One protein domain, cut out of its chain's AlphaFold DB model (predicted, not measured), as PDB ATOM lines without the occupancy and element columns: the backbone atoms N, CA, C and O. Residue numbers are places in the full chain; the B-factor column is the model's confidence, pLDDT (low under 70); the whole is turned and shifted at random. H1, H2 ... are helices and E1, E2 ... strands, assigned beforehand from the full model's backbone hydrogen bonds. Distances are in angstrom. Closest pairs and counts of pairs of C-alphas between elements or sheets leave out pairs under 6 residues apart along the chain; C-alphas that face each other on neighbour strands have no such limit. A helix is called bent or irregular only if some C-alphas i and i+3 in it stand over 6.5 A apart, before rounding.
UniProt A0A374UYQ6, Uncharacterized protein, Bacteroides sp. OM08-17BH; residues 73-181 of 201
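Overview. This is residues 73 to 181 of the 201 residues of an uncharacterized protein of Bacteroides sp. OM08-17BH (UniProt A0A374UYQ6). Two long helices, H1 and H2, lie side by side as a helical hairpin, and a third long helix, H4, crosses over one side of both. Two small strand hairpins, E1 with E2 and E3 with E4, sit at the end where H1 begins and H2 ends, while the short H3 and its loops lie toward the other end. The printed part has 109 residues, with four named helices and four named strands in the order E1 E2 H1 H2 E3 E4 H3 H4; each hairpin of strands is its own antiparallel sheet, and the class is mostly helix. It is compact, with a radius of gyration of the C-alphas of 13.2 A, and only just elongated, spanning 39 by 26 by 22 A.

Arrangement. E1, residues 73 to 75, and E2, residues 79 to 82, are antiparallel at 156 degrees, with N 73 and O 81 at 2.9 A and N 79 and O 75 at 3.1 A, within hydrogen-bond range. In the other hairpin, E3, residues 127 to 129, and E4, residues 135 to 137, are antiparallel at 169 degrees, with N 128 and O 136 at 2.9 A. The closest C-alphas of E1 and E3 are those of Trp 75 and Met 129, 5.7 A apart. H1, residues 83 to 100, and H2, residues 106 to 123, touch at a shallow tilt of 9 degrees, opposite ways, closest at the C-alphas of Val 87 and Ile 119, 6.1 A. H4, residues 160 to 177, touches H2 with residues 163 to 167 alone, at a steep tilt of 59 degrees, the same way; the closest C-alphas are those of Ala 115 and Val 167, 5.5 A. H4 touches H1 with residues 170 to 175 alone, at a steep tilt of 65 degrees, opposite ways; the closest C-alphas are those of Leu 90 and Ile 171, 7.1 A. H3, residues 150 to 154, touches no helix, but H3 and H4 are near each other. Every O i to N i+4 pair is within hydrogen-bond range in H2, against 12 of 14 in H1, 12 of 14 in H4 and 0 of 1 in H3, where 0 of 2 O i to N i+3 pairs are within range.

Along the chain. E1 begins at C-alpha 73, (132.496, 121.404, 176.353). H1 measures 24.6 A, H2 25.6 A and H4 27.0 A from first to last C-alpha. H1 has a kink of 45 degrees near residue 93. H1 is irregular, with C-alphas 92 and 95 at 7.5 A; so is H3, with C-alphas 150 and 153 at 7.1 A, and only just H4, with C-alphas 173 and 176 at 6.7 A. H4 ends at C-alpha 177, (118.753, 118.305, 173.763).

Size, cuts and confidence. The two C-alphas farthest apart are those of Lys 156 and Leu 181, 40.3 A. The printed part has no cut. The link from E4 to H3, residues 138 to 149, is long; within it, residues 143 to 144 pair antiparallel with residues 135 to 136 of E4. The mean pLDDT of the printed part is 85.8, and residue 141 and residues 143 to 158 are under 70.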
ATOM      1  N   PHE A  73     132.771 120.079 176.886       97.12
ATOM      2  CA  PHE A  73     132.496 121.404 176.353       97.12
ATOM      3  C   PHE A  73     131.621 122.163 177.347       97.12
ATOM      4  O   PHE A  73     130.576 121.659 177.761       97.12
ATOM      5  N   GLU A  74     132.047 123.360 177.732       95.69
ATOM      6  CA  GLU A  74     131.283 124.226 178.621       95.69
ATOM      7  C   GLU A  74     130.475 125.231 177.796       95.69
ATOM      8  O   GLU A  74     131.032 126.037 177.047       95.69
ATOM      9  N   TRP A  75     129.153 125.211 177.969       94.62
ATOM     10  CA  TRP A  75     128.340 126.376 177.656       94.62
ATOM     11  C   TRP A  75     128.393 127.287 178.872       94.62
ATOM     12  O   TRP A  75     127.761 127.006 179.894       94.62
ATOM     13  N   LYS A  76     129.233 128.318 178.764       92.44
ATOM     14  CA  LYS A  76     129.717 129.096 179.901       92.44
ATOM     15  C   LYS A  76     128.587 129.538 180.824       92.44
ATOM     16  O   LYS A  76     127.615 130.129 180.357       92.44
ATOM     17  N   ASP A  77     128.760 129.282 182.119       91.50
ATOM     18  CA  ASP A  77     127.811 129.622 183.190       91.50
ATOM     19  C   ASP A  77     126.420 128.958 183.062       91.50
ATOM     20  O   ASP A  77     125.489 129.342 183.771       91.50
ATOM     21  N   VAL A  78     126.251 127.969 182.173       93.44
ATOM     22  CA  VAL A  78     124.978 127.255 181.973       93.44
ATOM     23  C   VAL A  78     125.112 125.765 182.252       93.44
ATOM     24  O   VAL A  78     124.404 125.242 183.109       93.44
ATOM     25  N   ALA A  79     125.976 125.061 181.515       95.25
ATOM     26  CA  ALA A  79     126.088 123.608 181.618       95.25
ATOM     27  C   ALA A  79     127.376 123.062 180.993       95.25
ATOM     28  O   ALA A  79     127.988 123.677 180.117       95.25
ATOM     29  N   LEU A  80     127.734 121.848 181.412       96.31
ATOM     30  CA  LEU A  80     128.853 121.076 180.889       96.31
ATOM     31  C   LEU A  80     128.337 119.883 180.079       96.31
ATOM     32  O   LEU A  80     127.412 119.194 180.504       96.31
ATOM     33  N   TYR A  81     128.954 119.615 178.933       97.25
ATOM     34  CA  TYR A  81     128.534 118.565 178.007       97.25
ATOM     35  C   TYR A  81     129.699 117.652 177.638       97.25
ATOM     36  O   TYR A  81     130.848 118.088 177.580       97.25
ATOM     37  N   ASP A  82     129.403 116.390 177.328       97.25
ATOM     38  CA  ASP A  82     130.368 115.470 176.717       97.25
ATOM     39  C   ASP A  82     130.751 115.999 175.326       97.25
ATOM     40  O   ASP A  82     129.915 116.038 174.414       97.25
ATOM     41  N   LYS A  83     132.012 116.420 175.165       97.56
ATOM     42  CA  LYS A  83     132.483 117.099 173.952       97.56
ATOM     43  C   LYS A  83     132.375 116.197 172.724       97.56
ATOM     44  O   LYS A  83     131.932 116.645 171.669       97.56
ATOM     45  N   ALA A  84     132.740 114.923 172.855       96.69
ATOM     46  CA  ALA A  84     132.727 113.982 171.741       96.69
ATOM     47  C   ALA A  84     131.294 113.705 171.263       96.69
ATOM     48  O   ALA A  84     131.021 113.718 170.057       96.69
ATOM     49  N   LYS A  85     130.356 113.511 172.201       97.38
ATOM     50  CA  LYS A  85     128.935 113.333 171.865       97.38
ATOM     51  C   LYS A  85     128.331 114.593 171.250       97.38
ATOM     52  O   LYS A  85     127.567 114.468 170.293       97.38
ATOM     53  N   LEU A  86     128.693 115.775 171.754       97.94
ATOM     54  CA  LEU A  86     128.233 117.059 171.220       97.94
ATOM     55  C   LEU A  86     128.672 117.230 169.769       97.94
ATOM     56  O   LEU A  86     127.833 117.422 168.894       97.94
ATOM     57  N   VAL A  87     129.968 117.078 169.499       98.44
ATOM     58  CA  VAL A  87     130.543 117.195 168.152       98.44
ATOM     59  C   VAL A  87     129.872 116.227 167.174       98.44
ATOM     60  O   VAL A  87     129.420 116.636 166.103       98.44
ATOM     61  N   ALA A  88     129.741 114.950 167.548       98.25
ATOM     62  CA  ALA A  88     129.091 113.951 166.701       98.25
ATOM     63  C   ALA A  88     127.603 114.265 166.459       98.25
ATOM     64  O   ALA A  88     127.084 114.047 165.361       98.25
ATOM     65  N   GLY A  89     126.912 114.766 167.484       98.19
ATOM     66  CA  GLY A  89     125.520 115.194 167.420       98.19
ATOM     67  C   GLY A  89     125.302 116.384 166.489       98.19
ATOM     68  O   GLY A  89     124.388 116.349 165.663       98.19
ATOM     69  N   LEU A  90     126.179 117.385 166.562       98.31
ATOM     70  CA  LEU A  90     126.155 118.550 165.685       98.31
ATOM     71  C   LEU A  90     126.410 118.138 164.229       98.31
ATOM     72  O   LEU A  90     125.573 118.377 163.367       98.31
ATOM     73  N   TYR A  91     127.485 117.406 163.921       98.44
ATOM     74  CA  TYR A  91     127.726 116.987 162.531       98.44
ATOM     75  C   TYR A  91     126.547 116.222 161.913       98.44
ATOM     76  O   TYR A  91     126.210 116.445 160.751       98.44
ATOM     77  N   ARG A  92     125.870 115.371 162.697       98.12
ATOM     78  CA  ARG A  92     124.701 114.604 162.239       98.12
ATOM     79  C   ARG A  92     123.489 115.479 161.898       98.12
ATOM     80  O   ARG A  92     122.683 115.078 161.067       98.12
ATOM     81  N   ASN A  93     123.338 116.640 162.534       97.69
ATOM     82  CA  ASN A  93     122.122 117.457 162.453       97.69
ATOM     83  C   ASN A  93     122.246 118.698 161.557       97.69
ATOM     84  O   ASN A  93     121.263 119.426 161.416       97.69
ATOM     85  N   ILE A  94     123.398 118.929 160.915       97.81
ATOM     86  CA  ILE A  94     123.599 120.071 160.006       97.81
ATOM     87  C   ILE A  94     122.524 120.102 158.911       97.81
ATOM     88  O   ILE A  94     121.872 121.126 158.708       97.81
ATOM     89  N   ASP A  95     122.312 118.985 158.212       96.25
ATOM     90  CA  ASP A  95     121.375 118.938 157.084       96.25
ATOM     91  C   ASP A  95     119.911 119.018 157.540       96.25
ATOM     92  O   ASP A  95     119.097 119.669 156.883       96.25
ATOM     93  N   THR A  96     119.590 118.444 158.703       96.38
ATOM     94  CA  THR A  96     118.278 118.594 159.347       96.38
ATOM     95  C   THR A  96     117.986 120.062 159.655       96.38
ATOM     96  O   THR A  96     116.903 120.553 159.338       96.38
ATOM     97  N   TYR A  97     118.954 120.798 160.212       94.88
ATOM     98  CA  TYR A  97     118.784 122.222 160.504       94.88
ATOM     99  C   TYR A  97     118.624 123.053 159.224       94.88
ATOM    100  O   TYR A  97     117.744 123.912 159.161       94.88
ATOM    101  N   ILE A  98     119.421 122.769 158.182       94.06
ATOM    102  CA  ILE A  98     119.286 123.392 156.853       94.06
ATOM    103  C   ILE A  98     117.866 123.203 156.307       94.06
ATOM    104  O   ILE A  98     117.263 124.166 155.826       94.06
ATOM    105  N   HIS A  99     117.339 121.978 156.385       93.94
ATOM    106  CA  HIS A  99     116.003 121.640 155.902       93.94
ATOM    107  C   HIS A  99     114.911 122.368 156.693       93.94
ATOM    108  O   HIS A  99     114.104 123.086 156.098       93.94
ATOM    109  N   ASN A 100     114.929 122.251 158.023       92.12
ATOM    110  CA  ASN A 100     113.914 122.830 158.906       92.12
ATOM    111  C   ASN A 100     113.859 124.362 158.818       92.12
ATOM    112  O   ASN A 100     112.785 124.947 158.920       92.12
ATOM    113  N   ASN A 101     115.001 125.011 158.568       88.06
ATOM    114  CA  ASN A 101     115.096 126.465 158.427       88.06
ATOM    115  C   ASN A 101     115.013 126.954 156.974       88.06
ATOM    116  O   ASN A 101     115.238 128.136 156.703       88.06
ATOM    117  N   ASN A 102     114.685 126.068 156.026       89.81
ATOM    118  CA  ASN A 102     114.494 126.403 154.615       89.81
ATOM    119  C   ASN A 102     115.700 127.157 154.003       89.81
ATOM    120  O   ASN A 102     115.541 128.053 153.165       89.81
ATOM    121  N   LEU A 103     116.922 126.811 154.427       89.31
ATOM    122  CA  LEU A 103     118.148 127.407 153.898       89.31
ATOM    123  C   LEU A 103     118.406 126.837 152.498       89.31
ATOM    124  O   LEU A 103     118.527 125.627 152.319       89.31
ATOM    125  N   LYS A 104     118.497 127.708 151.487       88.44
ATOM    126  CA  LYS A 104     118.675 127.313 150.077       88.44
ATOM    127  C   LYS A 104     119.861 128.010 149.421       88.44
ATOM    128  O   LYS A 104     120.264 129.096 149.844       88.44
ATOM    129  N   GLY A 105     120.376 127.386 148.360       89.38
ATOM    130  CA  GLY A 105     121.475 127.911 147.547       89.38
ATOM    131  C   GLY A 105     122.709 128.234 148.387       89.38
ATOM    132  O   GLY A 105     123.063 127.487 149.302       89.38
ATOM    133  N   ASP A 106     123.317 129.388 148.122       86.88
ATOM    134  CA  ASP A 106     124.548 129.838 148.782       86.88
ATOM    135  C   ASP A 106     124.444 129.890 150.310       86.88
ATOM    136  O   ASP A 106     125.432 129.640 150.997       86.88
ATOM    137  N   LYS A 107     123.254 130.155 150.871       86.56
ATOM    138  CA  LYS A 107     123.057 130.175 152.330       86.56
ATOM    139  C   LYS A 107     123.306 128.800 152.948       86.56
ATOM    140  O   LYS A 107     123.973 128.712 153.971       86.56
ATOM    141  N   ALA A 108     122.806 127.735 152.318       91.69
ATOM    142  CA  ALA A 108     123.003 126.367 152.796       91.69
ATOM    143  C   ALA A 108     124.470 125.931 152.666       91.69
ATOM    144  O   ALA A 108     125.012 125.296 153.568       91.69
ATOM    145  N   VAL A 109     125.127 126.306 151.561       92.62
ATOM    146  CA  VAL A 109     126.555 126.028 151.334       92.62
ATOM    147  C   VAL A 109     127.416 126.730 152.386       92.62
ATOM    148  O   VAL A 109     128.266 126.096 153.013       92.62
ATOM    149  N   MET A 110     127.164 128.019 152.623       90.81
ATOM    150  CA  MET A 110     127.886 128.812 153.616       90.81
ATOM    151  C   MET A 110     127.627 128.312 155.035       90.81
ATOM    152  O   MET A 110     128.584 128.116 155.780       90.81
ATOM    153  N   PHE A 111     126.371 128.036 155.397       92.62
ATOM    154  CA  PHE A 111     126.041 127.465 156.701       92.62
ATOM    155  C   PHE A 111     126.791 126.153 156.940       92.62
ATOM    156  O   PHE A 111     127.492 126.037 157.936       92.62
ATOM    157  N   ARG A 112     126.742 125.200 155.995       96.19
ATOM    158  CA  ARG A 112     127.449 123.915 156.127       96.19
ATOM    159  C   ARG A 112     128.954 124.106 156.323       96.19
ATOM    160  O   ARG A 112     129.547 123.461 157.184       96.19
ATOM    161  N   LYS A 113     129.565 125.013 155.555       94.06
ATOM    162  CA  LYS A 113     130.990 125.344 155.678       94.06
ATOM    163  C   LYS A 113     131.324 125.874 157.074       94.06
ATOM    164  O   LYS A 113     132.234 125.356 157.711       94.06
ATOM    165  N   TYR A 114     130.612 126.896 157.546       92.62
ATOM    166  CA  TYR A 114     130.935 127.543 158.819       92.62
ATOM    167  C   TYR A 114     130.514 126.723 160.038       92.62
ATOM    168  O   TYR A 114     131.241 126.733 161.026       92.62
ATOM    169  N   ALA A 115     129.438 125.938 159.944       95.19
ATOM    170  CA  ALA A 115     129.115 124.910 160.929       95.19
ATOM    171  C   ALA A 115     130.266 123.912 161.053       95.19
ATOM    172  O   ALA A 115     130.747 123.673 162.153       95.19
ATOM    173  N   GLY A 116     130.788 123.405 159.930       95.88
ATOM    174  CA  GLY A 116     131.927 122.489 159.944       95.88
ATOM    175  C   GLY A 116     133.174 123.070 160.617       95.88
ATOM    176  O   GLY A 116     133.811 122.371 161.403       95.88
ATOM    177  N   ILE A 117     133.492 124.343 160.354       93.19
ATOM    178  CA  ILE A 117     134.634 125.030 160.982       93.19
ATOM    179  C   ILE A 117     134.393 125.226 162.483       93.19
ATOM    180  O   ILE A 117     135.281 124.931 163.277       93.19
ATOM    181  N   MET A 118     133.210 125.697 162.885       93.75
ATOM    182  CA  MET A 118     132.910 125.966 164.294       93.75
ATOM    183  C   MET A 118     132.843 124.679 165.124       93.75
ATOM    184  O   MET A 118     133.389 124.638 166.221       93.75
ATOM    185  N   ILE A 119     132.255 123.607 164.584       96.75
ATOM    186  CA  ILE A 119     132.246 122.286 165.230       96.75
ATOM    187  C   ILE A 119     133.675 121.737 165.350       96.75
ATOM    188  O   ILE A 119     134.031 121.211 166.403       96.75
ATOM    189  N   GLY A 120     134.514 121.912 164.323       96.19
ATOM    190  CA  GLY A 120     135.936 121.560 164.391       96.19
ATOM    191  C   GLY A 120     136.672 122.339 165.485       96.19
ATOM    192  O   GLY A 120     137.400 121.753 166.277       96.19
ATOM    193  N   GLY A 121     136.403 123.640 165.616       95.38
ATOM    194  CA  GLY A 121     136.953 124.449 166.704       95.38
ATOM    195  C   GLY A 121     136.469 124.020 168.096       95.38
ATOM    196  O   GLY A 121     137.240 124.067 169.052       95.38
ATOM    197  N   ILE A 122     135.222 123.550 168.235       96.19
ATOM    198  CA  ILE A 122     134.739 122.932 169.484       96.19
ATOM    199  C   ILE A 122     135.533 121.658 169.778       96.19
ATOM    200  O   ILE A 122     136.012 121.490 170.896       96.19
ATOM    201  N   GLN A 123     135.697 120.780 168.785       96.94
ATOM    202  CA  GLN A 123     136.451 119.531 168.918       96.94
ATOM    203  C   GLN A 123     137.893 119.787 169.383       96.94
ATOM    204  O   GLN A 123     138.351 119.160 170.344       96.94
ATOM    205  N   ASP A 124     138.555 120.760 168.759       95.50
ATOM    206  CA  ASP A 124     139.942 121.143 169.030       95.50
ATOM    207  C   ASP A 124     140.098 121.990 170.310       95.50
ATOM    208  O   ASP A 124     141.217 122.269 170.737       95.50
ATOM    209  N   GLY A 125     138.991 122.393 170.945       94.38
ATOM    210  CA  GLY A 125     138.999 123.204 172.165       94.38
ATOM    211  C   GLY A 125     139.382 124.669 171.940       94.38
ATOM    212  O   GLY A 125     139.825 125.334 172.873       94.38
ATOM    213  N   THR A 126     139.234 125.185 170.717       93.94
ATOM    214  CA  THR A 126     139.576 126.575 170.376       93.94
ATOM    215  C   THR A 126     138.402 127.539 170.524       93.94
ATOM    216  O   THR A 126     138.635 128.750 170.576       93.94
ATOM    217  N   ILE A 127     137.172 127.015 170.598       92.94
ATOM    218  CA  ILE A 127     135.925 127.779 170.721       92.94
ATOM    219  C   ILE A 127     135.492 127.893 172.182       92.94
ATOM    220  O   ILE A 127     135.234 126.888 172.842       92.94
ATOM    221  N   THR A 128     135.291 129.129 172.632       90.19
ATOM    222  CA  THR A 128     134.589 129.449 173.881       90.19
ATOM    223  C   THR A 128     133.223 130.029 173.543       90.19
ATOM    224  O   THR A 128     133.150 131.027 172.828       90.19
ATOM    225  N   MET A 129     132.149 129.432 174.065       90.56
ATOM    226  CA  MET A 129     130.767 129.878 173.853       90.56
ATOM    227  C   MET A 129     130.196 130.483 175.136       90.56
ATOM    228  O   MET A 129     130.160 129.825 176.176       90.56
ATOM    229  N   ASN A 130     129.702 131.715 175.055       88.56
ATOM    230  CA  ASN A 130     129.029 132.386 176.163       88.56
ATOM    231  C   ASN A 130     127.542 131.993 176.241       88.56
ATOM    232  O   ASN A 130     126.935 131.561 175.258       88.56
ATOM    233  N   ASN A 131     126.920 132.216 177.401       83.00
ATOM    234  CA  ASN A 131     125.491 131.951 177.622       83.00
ATOM    235  C   ASN A 131     124.547 132.683 176.643       83.00
ATOM    236  O   ASN A 131     123.475 132.183 176.326       83.00
ATOM    237  N   ASN A 132     124.954 133.846 176.133       78.56
ATOM    238  CA  ASN A 132     124.181 134.671 175.203       78.56
ATOM    239  C   ASN A 132     124.375 134.296 173.721       78.56
ATOM    240  O   ASN A 132     123.839 134.978 172.851       78.56
ATOM    241  N   GLY A 133     125.171 133.263 173.433       75.00
ATOM    242  CA  GLY A 133     125.445 132.790 172.078       75.00
ATOM    243  C   GLY A 133     126.549 133.512 171.315       75.00
ATOM    244  O   GLY A 133     126.868 133.126 170.192       75.00
ATOM    245  N   SER A 134     127.176 134.523 171.917       82.62
ATOM    246  CA  SER A 134     128.460 135.020 171.421       82.62
ATOM    247  C   SER A 134     129.556 133.980 171.660       82.62
ATOM    248  O   SER A 134     129.515 133.226 172.637       82.62
ATOM    249  N   PHE A 135     130.561 133.956 170.791       85.81
ATOM    250  CA  PHE A 135     131.673 133.023 170.913       85.81
ATOM    251  C   PHE A 135     132.988 133.642 170.446       85.81
ATOM    252  O   PHE A 135     133.015 134.546 169.607       85.81
ATOM    253  N   THR A 136     134.093 133.119 170.970       84.56
ATOM    254  CA  THR A 136     135.445 133.477 170.530       84.56
ATOM    255  C   THR A 136     136.186 132.241 170.059       84.56
ATOM    256  O   THR A 136     136.146 131.210 170.727       84.56
ATOM    257  N   ASP A 137     136.898 132.363 168.941       87.56
ATOM    258  CA  ASP A 137     137.850 131.364 168.464       87.56
ATOM    259  C   ASP A 137     139.273 131.851 168.729       87.56
ATOM    260  O   ASP A 137     139.716 132.861 168.177       87.56
ATOM    261  N   SER A 138     140.007 131.116 169.557       86.06
ATOM    262  CA  SER A 138     141.401 131.432 169.889       86.06
ATOM    263  C   SER A 138     142.345 131.381 168.682       86.06
ATOM    264  O   SER A 138     143.417 131.982 168.731       86.06
ATOM    265  N   THR A 139     141.957 130.738 167.573       82.88
ATOM    266  CA  THR A 139     142.749 130.760 166.330       82.88
ATOM    267  C   THR A 139     142.555 132.036 165.505       82.88
ATOM    268  O   THR A 139     143.262 132.244 164.517       82.88
ATOM    269  N   GLY A 140     141.586 132.881 165.876       73.12
ATOM    270  CA  GLY A 140     141.232 134.101 165.152       73.12
ATOM    271  C   GLY A 140     140.516 133.861 163.819       73.12
ATOM    272  O   GLY A 140     140.297 134.813 163.071       73.12
ATOM    273  N   LYS A 141     140.148 132.612 163.493       69.75
ATOM    274  CA  LYS A 141     139.451 132.283 162.239       69.75
ATOM    275  C   LYS A 141     137.964 132.631 162.285       69.75
ATOM    276  O   LYS A 141     137.371 132.829 161.224       69.75
ATOM    277  N   LEU A 142     137.369 132.704 163.477       71.25
ATOM    278  CA  LEU A 142     135.956 133.016 163.677       71.25
ATOM    279  C   LEU A 142     135.763 134.001 164.842       71.25
ATOM    280  O   LEU A 142     136.330 133.841 165.919       71.25
ATOM    281  N   SER A 143     134.906 134.996 164.665       64.88
ATOM    282  CA  SER A 143     134.397 135.797 165.777       64.88
ATOM    283  C   SER A 143     133.004 136.318 165.443       64.88
ATOM    284  O   SER A 143     132.695 136.589 164.280       64.88
ATOM    285  N   SER A 144     132.155 136.413 166.462       66.38
ATOM    286  CA  SER A 144     130.820 137.004 166.383       66.38
ATOM    287  C   SER A 144     130.581 137.887 167.609       66.38
ATOM    288  O   SER A 144     130.984 137.545 168.722       66.38
ATOM    289  N   ASP A 145     129.903 139.015 167.401       60.38
ATOM    290  CA  ASP A 145     129.491 139.950 168.455       60.38
ATOM    291  C   ASP A 145     128.184 139.552 169.172       60.38
ATOM    292  O   ASP A 145     127.753 140.241 170.095       60.38
ATOM    293  N   GLY A 146     127.545 138.447 168.770       53.66
ATOM    294  CA  GLY A 146     126.290 137.963 169.356       53.66
ATOM    295  C   GLY A 146     125.048 138.800 169.019       53.66
ATOM    296  O   GLY A 146     123.970 138.512 169.537       53.66
ATOM    297  N   THR A 147     125.146 139.816 168.152       54.47
ATOM    298  CA  THR A 147     123.976 140.602 167.729       54.47
ATOM    299  C   THR A 147     123.355 140.027 166.459       54.47
ATOM    300  O   THR A 147     123.938 140.053 165.375       54.47
ATOM    301  N   PHE A 148     122.133 139.498 166.578       57.00
ATOM    302  CA  PHE A 148     121.396 138.935 165.449       57.00
ATOM    303  C   PHE A 148     119.975 139.495 165.344       57.00
ATOM    304  O   PHE A 148     119.196 139.458 166.296       57.00
ATOM    305  N   ASP A 149     119.616 139.964 164.147       53.69
ATOM    306  CA  ASP A 149     118.223 140.190 163.762       53.69
ATOM    307  C   ASP A 149     117.606 138.849 163.332       53.69
ATOM    308  O   ASP A 149     117.800 138.397 162.199       53.69
ATOM    309  N   LYS A 150     116.823 138.231 164.229       52.88
ATOM    310  CA  LYS A 150     116.092 136.971 163.979       52.88
ATOM    311  C   LYS A 150     115.148 137.027 162.769       52.88
ATOM    312  O   LYS A 150     114.759 135.984 162.252       52.88
ATOM    313  N   THR A 151     114.816 138.218 162.259       53.62
ATOM    314  CA  THR A 151     113.985 138.400 161.057       53.62
ATOM    315  C   THR A 151     114.774 138.312 159.742       53.62
ATOM    316  O   THR A 151     114.202 138.442 158.652       53.62
ATOM    317  N   TRP A 152     116.091 138.077 159.799       53.16
ATOM    318  CA  TRP A 152     116.962 138.102 158.623       53.16
ATOM    319  C   TRP A 152     116.819 136.890 157.684       53.16
ATOM    320  O   TRP A 152     117.179 136.972 156.504       53.16
ATOM    321  N   THR A 153     116.216 135.789 158.136       52.38
ATOM    322  CA  THR A 153     115.972 134.597 157.300       52.38
ATOM    323  C   THR A 153     115.202 134.925 156.007       52.38
ATOM    324  O   THR A 153     115.422 134.263 154.987       52.38
ATOM    325  N   GLY A 154     114.440 136.033 155.985       49.44
ATOM    326  CA  GLY A 154     113.742 136.581 154.813       49.44
ATOM    327  C   GLY A 154     114.326 137.844 154.147       49.44
ATOM    328  O   GLY A 154     113.721 138.332 153.194       49.44
ATOM    329  N   LYS A 155     115.463 138.414 154.588       49.59
ATOM    330  CA  LYS A 155     115.986 139.707 154.069       49.59
ATOM    331  C   LYS A 155     117.402 139.600 153.474       49.59
ATOM    332  O   LYS A 155     118.171 138.687 153.757       49.59
ATOM    333  N   LYS A 156     117.776 140.538 152.597       46.56
ATOM    334  CA  LYS A 156     119.049 140.533 151.844       46.56
ATOM    335  C   LYS A 156     120.170 141.225 152.646       46.56
ATOM    336  O   LYS A 156     120.350 142.427 152.531       46.56
ATOM    337  N   LYS A 157     120.916 140.465 153.455       52.78
ATOM    338  CA  LYS A 157     122.192 140.868 154.099       52.78
ATOM    339  C   LYS A 157     123.077 139.635 154.331       52.78
ATOM    340  O   LYS A 157     123.355 139.269 155.463       52.78
ATOM    341  N   ASN A 158     123.457 138.945 153.251       59.50
ATOM    342  CA  ASN A 158     124.323 137.757 153.301       59.50
ATOM    343  C   ASN A 158     125.757 138.159 153.679       59.50
ATOM    344  O   ASN A 158     126.612 138.296 152.810       59.50
ATOM    345  N   THR A 159     125.987 138.442 154.958       72.75
ATOM    346  CA  THR A 159     127.297 138.777 155.519       72.75
ATOM    347  C   THR A 159     127.849 137.575 156.275       72.75
ATOM    348  O   THR A 159     127.095 136.724 156.750       72.75
ATOM    349  N   LEU A 160     129.174 137.525 156.421       77.81
ATOM    350  CA  LEU A 160     129.840 136.495 157.213       77.81
ATOM    351  C   LEU A 160     129.311 136.458 158.656       77.81
ATOM    352  O   LEU A 160     128.953 135.387 159.131       77.81
ATOM    353  N   ASN A 161     129.167 137.622 159.304       77.38
ATOM    354  CA  ASN A 161     128.651 137.719 160.677       77.38
ATOM    355  C   ASN A 161     127.276 137.054 160.828       77.38
ATOM    356  O   ASN A 161     127.044 136.303 161.766       77.38
ATOM    357  N   ASN A 162     126.374 137.262 159.864       77.19
ATOM    358  CA  ASN A 162     125.041 136.686 159.956       77.19
ATOM    359  C   ASN A 162     125.031 135.158 159.778       77.19
ATOM    360  O   ASN A 162     124.235 134.480 160.422       77.19
ATOM    361  N   ILE A 163     125.899 134.606 158.922       83.62
ATOM    362  CA  ILE A 163     126.054 133.147 158.806       83.62
ATOM    363  C   ILE A 163     126.662 132.568 160.087       83.62
ATOM    364  O   ILE A 163     126.198 131.532 160.549       83.62
ATOM    365  N   LEU A 164     127.650 133.237 160.687       85.12
ATOM    366  CA  LEU A 164     128.246 132.810 161.957       85.12
ATOM    367  C   LEU A 164     127.234 132.835 163.109       85.12
ATOM    368  O   LEU A 164     127.179 131.884 163.880       85.12
ATOM    369  N   ASN A 165     126.381 133.859 163.174       82.88
ATOM    370  CA  ASN A 165     125.293 133.927 164.152       82.88
ATOM    371  C   ASN A 165     124.280 132.798 163.975       82.88
ATOM    372  O   ASN A 165     123.846 132.214 164.960       82.88
ATOM    373  N   LEU A 166     123.941 132.448 162.732       86.69
ATOM    374  CA  LEU A 166     123.056 131.320 162.449       86.69
ATOM    375  C   LEU A 166     123.678 129.978 162.867       86.69
ATOM    376  O   LEU A 166     122.981 129.090 163.342       86.69
ATOM    377  N   VAL A 167     124.993 129.818 162.700       91.31
ATOM    378  CA  VAL A 167     125.714 128.627 163.178       91.31
ATOM    379  C   VAL A 167     125.745 128.575 164.709       91.31
ATOM    380  O   VAL A 167     125.571 127.499 165.277       91.31
ATOM    381  N   ALA A 168     125.934 129.711 165.383       89.50
ATOM    382  CA  ALA A 168     125.879 129.774 166.841       89.50
ATOM    383  C   ALA A 168     124.475 129.433 167.369       89.50
ATOM    384  O   ALA A 168     124.357 128.607 168.269       89.50
ATOM    385  N   ASP A 169     123.426 129.993 166.759       88.25
ATOM    386  CA  ASP A 169     122.018 129.688 167.055       88.25
ATOM    387  C   ASP A 169     121.724 128.192 166.891       88.25
ATOM    388  O   ASP A 169     121.210 127.562 167.807       88.25
ATOM    389  N   TYR A 170     122.192 127.580 165.799       93.44
ATOM    390  CA  TYR A 170     122.108 126.134 165.597       93.44
ATOM    391  C   TYR A 170     122.728 125.314 166.744       93.44
ATOM    392  O   TYR A 170     122.135 124.335 167.203       93.44
ATOM    393  N   ILE A 171     123.924 125.689 167.207       94.50
ATOM    394  CA  ILE A 171     124.592 124.984 168.308       94.50
ATOM    395  C   ILE A 171     123.803 125.174 169.607       94.50
ATOM    396  O   ILE A 171     123.578 124.201 170.324       94.50
ATOM    397  N   ILE A 172     123.343 126.394 169.891       91.69
ATOM    398  CA  ILE A 172     122.548 126.717 171.085       91.69
ATOM    399  C   ILE A 172     121.214 125.979 171.085       91.69
ATOM    400  O   ILE A 172     120.825 125.466 172.125       91.69
ATOM    401  N   ASP A 173     120.547 125.853 169.941       92.00
ATOM    402  CA  ASP A 173     119.314 125.073 169.803       92.00
ATOM    403  C   ASP A 173     119.546 123.575 170.052       92.00
ATOM    404  O   ASP A 173     118.645 122.852 170.493       92.00
ATOM    405  N   TYR A 174     120.756 123.083 169.768       95.50
ATOM    406  CA  TYR A 174     121.120 121.683 169.970       95.50
ATOM    407  C   TYR A 174     121.495 121.361 171.424       95.50
ATOM    408  O   TYR A 174     121.142 120.289 171.914       95.50
ATOM    409  N   LEU A 175     122.174 122.273 172.130       94.81
ATOM    410  CA  LEU A 175     122.698 122.041 173.486       94.81
ATOM    411  C   LEU A 175     121.635 121.540 174.494       94.81
ATOM    412  O   LEU A 175     121.888 120.515 175.129       94.81
ATOM    413  N   PRO A 176     120.426 122.135 174.610       93.56
ATOM    414  CA  PRO A 176     119.384 121.673 175.534       93.56
ATOM    415  C   PRO A 176     118.869 120.252 175.279       93.56
ATOM    416  O   PRO A 176     118.171 119.692 176.120       93.56
ATOM    417  N   GLN A 177     119.167 119.665 174.118       94.62
ATOM    418  CA  GLN A 177     118.753 118.305 173.763       94.62
ATOM    419  C   GLN A 177     119.728 117.246 174.303       94.62
ATOM    420  O   GLN A 177     119.465 116.046 174.197       94.62
ATOM    421  N   MET A 178     120.868 117.671 174.854       95.56
ATOM    422  CA  MET A 178     121.897 116.791 175.384       95.56
ATOM    423  C   MET A 178     121.812 116.638 176.907       95.56
ATOM    424  O   MET A 178     121.480 117.592 177.609       95.56
ATOM    425  N   PRO A 179     122.190 115.466 177.448       94.81
ATOM    426  CA  PRO A 179     122.426 115.322 178.878       94.81
ATOM    427  C   PRO A 179     123.548 116.253 179.349       94.81
ATOM    428  O   PRO A 179     124.616 116.298 178.731       94.81
ATOM    429  N   ILE A 180     123.309 116.944 180.462       95.81
ATOM    430  CA  ILE A 180     124.320 117.747 181.156       95.81
ATOM    431  C   ILE A 180     125.190 116.862 182.058       95.81
ATOM    432  O   ILE A 180     124.779 115.776 182.472       95.81
ATOM    433  N   LEU A 181     126.393 117.339 182.361       94.81
ATOM    434  CA  LEU A 181     127.361 116.687 183.234       94.81
ATOM    435  C   LEU A 181     127.653 117.553 184.459       94.81
ATOM    436  O   LEU A 181     127.785 118.769 184.342       94.81
TER     437      LEU A 181